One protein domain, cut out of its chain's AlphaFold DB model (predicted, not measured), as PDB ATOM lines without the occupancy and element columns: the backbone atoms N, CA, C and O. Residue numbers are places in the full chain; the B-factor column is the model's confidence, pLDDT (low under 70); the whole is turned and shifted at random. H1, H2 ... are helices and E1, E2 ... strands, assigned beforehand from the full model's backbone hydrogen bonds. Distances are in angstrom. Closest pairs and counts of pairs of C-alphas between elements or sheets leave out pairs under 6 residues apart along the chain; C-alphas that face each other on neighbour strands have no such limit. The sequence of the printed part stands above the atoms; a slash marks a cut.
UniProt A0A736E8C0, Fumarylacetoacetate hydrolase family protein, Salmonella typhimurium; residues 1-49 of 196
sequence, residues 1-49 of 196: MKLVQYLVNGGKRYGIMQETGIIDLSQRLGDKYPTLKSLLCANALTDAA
ATOM      1  N   MET A   1      -8.547 -26.247 -12.621       76.75
ATOM      2  CA  MET A   1      -9.098 -25.303 -11.626       76.75
ATOM      3  C   MET A   1     -10.313 -24.586 -12.210       76.75
ATOM      4  O   MET A   1     -10.160 -23.908 -13.218       76.75
ATOM      5  N   LYS A   2     -11.502 -24.740 -11.612       84.56
ATOM      6  CA  LYS A   2     -12.670 -23.868 -11.851       84.56
ATOM      7  C   LYS A   2     -12.775 -22.915 -10.655       84.56
ATOM      8  O   LYS A   2     -12.607 -23.374  -9.529       84.56
ATOM      9  N   LEU A   3     -13.031 -21.625 -10.873       88.44
ATOM     10  CA  LEU A   3     -13.211 -20.646  -9.791       88.44
ATOM     11  C   LEU A   3     -14.683 -20.243  -9.679       88.44
ATOM     12  O   LEU A   3     -15.348 -20.046 -10.694       88.44
ATOM     13  N   VAL A   4     -15.174 -20.117  -8.449       81.06
ATOM     14  CA  VAL A   4     -16.570 -19.792  -8.122       81.06
ATOM     15  C   VAL A   4     -16.627 -18.622  -7.137       81.06
ATOM     16  O   VAL A   4     -15.748 -18.471  -6.290       81.06
ATOM     17  N   GLN A   5     -17.666 -17.792  -7.245       85.69
ATOM     18  CA  GLN A   5     -17.996 -16.744  -6.277       85.69
ATOM     19  C   GLN A   5     -19.352 -17.062  -5.634       85.69
ATOM     20  O   GLN A   5     -20.283 -17.453  -6.330       85.69
ATOM     21  N   TYR A   6     -19.457 -16.890  -4.318       80.88
ATOM     22  CA  TYR A   6     -20.631 -17.238  -3.512       80.88
ATOM     23  C   TYR A   6     -20.799 -16.262  -2.334       80.88
ATOM     24  O   TYR A   6     -20.055 -15.283  -2.197       80.88
ATOM     25  N   LEU A   7     -21.812 -16.498  -1.500       79.00
ATOM     26  CA  LEU A   7     -22.122 -15.706  -0.312       79.00
ATOM     27  C   LEU A   7     -22.001 -16.570   0.947       79.00
ATOM     28  O   LEU A   7     -22.442 -17.715   0.958       79.00
ATOM     29  N   VAL A   8     -21.450 -16.002   2.018       73.31
ATOM     30  CA  VAL A   8     -21.478 -16.581   3.370       73.31
ATOM     31  C   VAL A   8     -21.846 -15.461   4.334       73.31
ATOM     32  O   VAL A   8     -21.152 -14.448   4.388       73.31
ATOM     33  N   ASN A   9     -22.950 -15.611   5.070       73.75
ATOM     34  CA  ASN A   9     -23.482 -14.588   5.985       73.75
ATOM     35  C   ASN A   9     -23.628 -13.193   5.327       73.75
ATOM     36  O   ASN A   9     -23.324 -12.171   5.934       73.75
ATOM     37  N   GLY A  10     -24.026 -13.153   4.048       70.19
ATOM     38  CA  GLY A  10     -24.115 -11.930   3.233       70.19
ATOM     39  C   GLY A  10     -22.775 -11.386   2.705       70.19
ATOM     40  O   GLY A  10     -22.765 -10.575   1.779       70.19
ATOM     41  N   GLY A  11     -21.639 -11.855   3.226       78.06
ATOM     42  CA  GLY A  11     -20.308 -11.525   2.721       78.06
ATOM     43  C   GLY A  11     -19.997 -12.257   1.415       78.06
ATOM     44  O   GLY A  11     -20.186 -13.469   1.312       78.06
ATOM     45  N   LYS A  12     -19.489 -11.535   0.410       86.19
ATOM     46  CA  LYS A  12     -19.021 -12.124  -0.855       86.19
ATOM     47  C   LYS A  12     -17.706 -12.865  -0.635       86.19
ATOM     48  O   LYS A  12     -16.722 -12.252  -0.232       86.19
ATOM     49  N   ARG A  13     -17.693 -14.159  -0.950       92.94
ATOM     50  CA  ARG A  13     -16.514 -15.036  -0.905       92.94
ATOM     51  C   ARG A  13     -16.295 -15.700  -2.258       92.94
ATOM     52  O   ARG A  13     -17.133 -15.613  -3.155       92.94
ATOM     53  N   TYR A  14     -15.141 -16.322  -2.424       95.56
ATOM     54  CA  TYR A  14     -14.746 -17.021  -3.635       95.56
ATOM     55  C   TYR A  14     -13.806 -18.181  -3.316       95.56
ATOM     56  O   TYR A  14     -13.124 -18.175  -2.288       95.56
ATOM     57  N   GLY A  15     -13.769 -19.158  -4.217       94.69
ATOM     58  CA  GLY A  15     -13.081 -20.421  -3.998       94.69
ATOM     59  C   GLY A  15     -12.838 -21.223  -5.270       94.69
ATOM     60  O   GLY A  15     -13.229 -20.815  -6.368       94.69
ATOM     61  N   ILE A  16     -12.191 -22.374  -5.107       94.38
ATOM     62  CA  ILE A  16     -12.014 -23.379  -6.159       94.38
ATOM     63  C   ILE A  16     -13.192 -24.345  -6.087       94.38
ATOM     64  O   ILE A  16     -13.496 -24.853  -5.014       94.38
ATOM     65  N   MET A  17     -13.832 -24.614  -7.224       80.31
ATOM     66  CA  MET A  17     -14.818 -25.687  -7.354       80.31
ATOM     67  C   MET A  17     -14.110 -26.983  -7.774       80.31
ATOM     68  O   MET A  17     -13.456 -27.019  -8.825       80.31
ATOM     69  N   GLN A  18     -14.271 -28.028  -6.966       78.50
ATOM     70  CA  GLN A  18     -13.855 -29.409  -7.210       78.50
ATOM     71  C   GLN A  18     -15.081 -30.342  -7.268       78.50
ATOM     72  O   GLN A  18     -16.194 -29.949  -6.935       78.50
ATOM     73  N   GLU A  19     -14.855 -31.608  -7.621       60.91
ATOM     74  CA  GLU A  19     -15.847 -32.692  -7.500       60.91
ATOM     75  C   GLU A  19     -16.184 -33.038  -6.032       60.91
ATOM     76  O   GLU A  19     -17.207 -33.651  -5.744       60.91
ATOM     77  N   THR A  20     -15.335 -32.621  -5.088       55.66
ATOM     78  CA  THR A  20     -15.506 -32.803  -3.637       55.66
ATOM     79  C   THR A  20     -16.284 -31.663  -2.964       55.66
ATOM     80  O   THR A  20     -16.670 -31.804  -1.805       55.66
ATOM     81  N   GLY A  21     -16.499 -30.535  -3.658       68.12
ATOM     82  CA  GLY A  21     -17.126 -29.323  -3.122       68.12
ATOM     83  C   GLY A  21     -16.335 -28.044  -3.432       68.12
ATOM     84  O   GLY A  21     -15.677 -27.933  -4.467       68.12
ATOM     85  N   ILE A  22     -16.412 -27.051  -2.536       80.94
ATOM     86  CA  ILE A  22     -15.732 -25.751  -2.676       80.94
ATOM     87  C   ILE A  22     -14.608 -25.609  -1.644       80.94
ATOM     88  O   ILE A  22     -14.817 -25.870  -0.459       80.94
ATOM     89  N   ILE A  23     -13.447 -25.130  -2.099       90.25
ATOM     90  CA  ILE A  23     -12.301 -24.727  -1.269       90.25
ATOM     91  C   ILE A  23     -12.288 -23.200  -1.177       90.25
ATOM     92  O   ILE A  23     -12.071 -22.512  -2.178       90.25
ATOM     93  N   ASP A  24     -12.530 -22.658   0.012       92.75
ATOM     94  CA  ASP A  24     -12.660 -21.229   0.290       92.75
ATOM     95  C   ASP A  24     -11.302 -20.509   0.208       92.75
ATOM     96  O   ASP A  24     -10.506 -20.478   1.154       92.75
ATOM     97  N   LEU A  25     -11.039 -19.889  -0.946       95.44
ATOM     98  CA  LEU A  25      -9.868 -19.035  -1.155       95.44
ATOM     99  C   LEU A  25      -9.982 -17.700  -0.408       95.44
ATOM    100  O   LEU A  25      -8.984 -17.010  -0.242       95.44
ATOM    101  N   SER A  26     -11.161 -17.324   0.090       93.75
ATOM    102  CA  SER A  26     -11.334 -16.100   0.884       93.75
ATOM    103  C   SER A  26     -10.887 -16.257   2.342       93.75
ATOM    104  O   SER A  26     -10.686 -15.249   3.011       93.75
ATOM    105  N   GLN A  27     -10.707 -17.485   2.843       90.69
ATOM    106  CA  GLN A  27      -9.952 -17.776   4.073       90.69
ATOM    107  C   GLN A  27      -8.442 -17.840   3.822       90.69
ATOM    108  O   GLN A  27      -7.664 -17.476   4.696       90.69
ATOM    109  N   ARG A  28      -8.036 -18.317   2.641       93.69
ATOM    110  CA  ARG A  28      -6.648 -18.707   2.333       93.69
ATOM    111  C   ARG A  28      -5.822 -17.594   1.662       93.69
ATOM    112  O   ARG A  28      -4.612 -17.526   1.841       93.69
ATOM    113  N   LEU A  29      -6.476 -16.709   0.905       95.94
ATOM    114  CA  LEU A  29      -5.877 -15.612   0.127       95.94
ATOM    115  C   LEU A  29      -6.567 -14.250   0.346       95.94
ATOM    116  O   LEU A  29      -6.165 -13.266  -0.275       95.94
ATOM    117  N   GLY A  30      -7.594 -14.172   1.202       92.94
ATOM    118  CA  GLY A  30      -8.452 -12.989   1.364       92.94
ATOM    119  C   GLY A  30      -7.700 -11.691   1.678       92.94
ATOM    120  O   GLY A  30      -7.993 -10.662   1.073       92.94
ATOM    121  N   ASP A  31      -6.679 -11.743   2.533       94.62
ATOM    122  CA  ASP A  31      -5.891 -10.562   2.924       94.62
ATOM    123  C   ASP A  31      -5.057  -9.982   1.767       94.62
ATOM    124  O   ASP A  31      -4.801  -8.779   1.711       94.62
ATOM    125  N   LYS A  32      -4.649 -10.835   0.817       96.19
ATOM    126  CA  LYS A  32      -3.877 -10.455  -0.379       96.19
ATOM    127  C   LYS A  32      -4.792 -10.098  -1.554       96.19
ATOM    128  O   LYS A  32      -4.494  -9.188  -2.327       96.19
ATOM    129  N   TYR A  33      -5.912 -10.807  -1.677       96.88
ATOM    130  CA  TYR A  33      -6.903 -10.670  -2.737       96.88
ATOM    131  C   TYR A  33      -8.327 -10.713  -2.136       96.88
ATOM    132  O   TYR A  33      -8.957 -11.775  -2.133       96.88
ATOM    133  N   PRO A  34      -8.884  -9.573  -1.675       94.56
ATOM    134  CA  PRO A  34     -10.173  -9.529  -0.962       94.56
ATOM    135  C   PRO A  34     -11.398 -10.007  -1.755       94.56
ATOM    136  O   PRO A  34     -12.474 -10.207  -1.201       94.56
ATOM    137  N   THR A  35     -11.264 -10.165  -3.073       95.19
ATOM    138  CA  THR A  35     -12.307 -10.657  -3.983       95.19
ATOM    139  C   THR A  35     -11.713 -11.495  -5.117       95.19
ATOM    140  O   THR A  35     -10.557 -11.302  -5.511       95.19
ATOM    141  N   LEU A  36     -12.550 -12.324  -5.753       94.06
ATOM    142  CA  LEU A  36     -12.211 -13.004  -7.008       94.06
ATOM    143  C   LEU A  36     -11.739 -12.009  -8.080       94.06
ATOM    144  O   LEU A  36     -10.763 -12.264  -8.777       94.06
ATOM    145  N   LYS A  37     -12.380 -10.833  -8.166       93.00
ATOM    146  CA  LYS A  37     -11.981  -9.775  -9.101       93.00
ATOM    147  C   LYS A  37     -10.553  -9.287  -8.839       93.00
ATOM    148  O   LYS A  37      -9.802  -9.146  -9.792       93.00
ATOM    149  N   SER A  38     -10.153  -9.066  -7.585       95.31
ATOM    150  CA  SER A  38      -8.769  -8.676  -7.265       95.31
ATOM    151  C   SER A  38      -7.750  -9.776  -7.578       95.31
ATOM    152  O   SER A  38      -6.681  -9.449  -8.082       95.31
ATOM    153  N   LEU A  39      -8.083 -11.057  -7.365       96.50
ATOM    154  CA  LEU A  39      -7.203 -12.173  -7.738       96.50
ATOM    155  C   LEU A  39      -7.006 -12.245  -9.262       96.50
ATOM    156  O   LEU A  39      -5.879 -12.356  -9.742       96.50
ATOM    157  N   LEU A  40      -8.096 -12.112 -10.027       91.88
ATOM    158  CA  LEU A  40      -8.068 -12.117 -11.492       91.88
ATOM    159  C   LEU A  40      -7.364 -10.877 -12.069       91.88
ATOM    160  O   LEU A  40      -6.542 -11.012 -12.968       91.88
ATOM    161  N   CYS A  41      -7.622  -9.678 -11.536       94.62
ATOM    162  CA  CYS A  41      -6.940  -8.450 -11.963       94.62
ATOM    163  C   CYS A  41      -5.438  -8.446 -11.628       94.62
ATOM    164  O   CYS A  41      -4.674  -7.786 -12.325       94.62
ATOM    165  N   ALA A  42      -5.008  -9.191 -10.605       94.81
ATOM    166  CA  ALA A  42      -3.596  -9.426 -10.300       94.81
ATOM    167  C   ALA A  42      -2.972 -10.583 -11.112       94.81
ATOM    168  O   ALA A  42      -1.797 -10.888 -10.920       94.81
ATOM    169  N   ASN A  43      -3.746 -11.240 -11.987       94.62
ATOM    170  CA  ASN A  43      -3.372 -12.446 -12.736       94.62
ATOM    171  C   ASN A  43      -2.884 -13.620 -11.850       94.62
ATOM    172  O   ASN A  43      -2.156 -14.501 -12.303       94.62
ATOM    173  N   ALA A  44      -3.291 -13.650 -10.577       94.62
ATOM    174  CA  ALA A  44      -2.736 -14.523  -9.541       94.62
ATOM    175  C   ALA A  44      -3.388 -15.922  -9.503       94.62
ATOM    176  O   ALA A  44      -3.709 -16.468  -8.446       94.62
ATOM    177  N   LEU A  45      -3.598 -16.520 -10.681       91.38
ATOM    178  CA  LEU A  45      -4.130 -17.883 -10.812       91.38
ATOM    179  C   LEU A  45      -3.145 -18.947 -10.298       91.38
ATOM    180  O   LEU A  45      -3.579 -20.012  -9.868       91.38
ATOM    181  N   THR A  46      -1.843 -18.650 -10.289       94.81
ATOM    182  CA  THR A  46      -0.801 -19.469  -9.647       94.81
ATOM    183  C   THR A  46      -1.010 -19.587  -8.142       94.81
ATOM    184  O   THR A  46      -0.917 -20.678  -7.594       94.81
ATOM    185  N   ASP A  47      -1.342 -18.479  -7.482       94.38
ATOM    186  CA  ASP A  47      -1.522 -18.405  -6.031       94.38
ATOM    187  C   ASP A  47      -2.785 -19.152  -5.593       94.38
ATOM    188  O   ASP A  47      -2.798 -19.791  -4.544       94.38
ATOM    189  N   ALA A  48      -3.833 -19.113  -6.424       91.50
ATOM    190  CA  ALA A  48      -5.008 -19.963  -6.269       91.50
ATOM    191  C   ALA A  48      -4.660 -21.451  -6.454       91.50
ATOM    192  O   ALA A  48      -5.080 -22.276  -5.648       91.50
ATOM    193  N   ALA A  49      -3.861 -21.796  -7.470       93.25
ATOM    194  CA  ALA A  49      -3.524 -23.184  -7.789       93.25
ATOM    195  C   ALA A  49      -2.740 -23.919  -6.685       93.25
ATOM    196  O   ALA A  49      -2.793 -25.143  -6.637       93.25
TER     197      ALA A  49
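This is residues 1 to 49 of the 196 residues of the protein "Fumarylacetoacetate hydrolase family protein" of Salmonella typhimurium (UniProt A0A736E8C0). A twisted sheet of three strands, two hairpins in a row, makes one half of this small domain, and three short helices with their links gather beside it as the other half. H1 follows directly on the last strand and sits level with the sheet, while H2 and H3 only graze the sheet and stand near each other without clear contact. The printed part has 49 residues with three named strands and three named helices, in the order E1 E2 E3 H1 H2 H3; the sheet's order is E1 - E2 - E3, antiparallel throughout, and the class is mixed, helices and strands. The whole is compact, with a radius of gyration of the C-alphas of 10.0 A, and rounded, spanning 25 by 24 by 14 A.

The longest strand, E2, is residues 11 to 18 and measures 21.5 A from first to last C-alpha. E1 is residues 2 to 8, 19.0 A long, beginning at C-alpha 2 at (-12.670, -23.868, -11.851). E3 is residues 21 to 24, 9.9 A long. H1 is residues 25 to 28, 4.8 A long. H2 is residues 36 to 41, 8.5 A long, with C-alpha 36 at (-12.211, -13.004, -7.008). H3 is residues 45 to 49, 6.1 A long, ending at C-alpha 49 at (-3.524, -23.184, -7.789).

E1, E2 and E3 form a meander, each strand the antiparallel neighbour of the one before, with E1 and E3 as edge strands. The sheet is only just strongly twisted, its C-alphas lying up to 4.2 A off the best plane. The hairpin of E1 and E2 has directions 145 degrees apart, with N 6 and O 13 within hydrogen-bond range at 2.9 A. The hairpin of E2 and E3 has directions 130 degrees apart, with N 16 and O 23 at 2.9 A. H1 is on the sheet at the sheet's level, with a height of 2.3 A; its closest C-alphas to E2 are those of Leu 25 and Gly 15, 4.5 A apart. H2 only grazes the sheet, with residues 36 to 39; the closest C-alphas of H2 and E2 are those of Leu 36 and Tyr 14, 5.8 A apart. H3 is only just on the sheet, with 5 pairs of C-alphas within 10 A, and only grazes it. H2 and H3 are close but not clearly touching, their closest C-alphas, of Leu 39 and Leu 45, 7.2 A apart. H1 and H3 are also close but not clearly touching, with Leu 25 and Ala 48 closest at 7.1 A between C-alphas. H1 and H2 are apart. In H2 and H3 every O i to N i+4 pair is within hydrogen-bond range; H1 is too short for such a pair.

The two C-alphas farthest apart are those of Asn 9 and Thr 46, at 28.0 A. The C-alphas of Met 1, the chain's first residue, and Ala 49 are 7.1 A apart. The printed part has no cut. The link from H1 to H2, seven residues, is short, and the other links are tight. The mean pLDDT of the printed part is 87.7, and residues 19 to 21 are under 70.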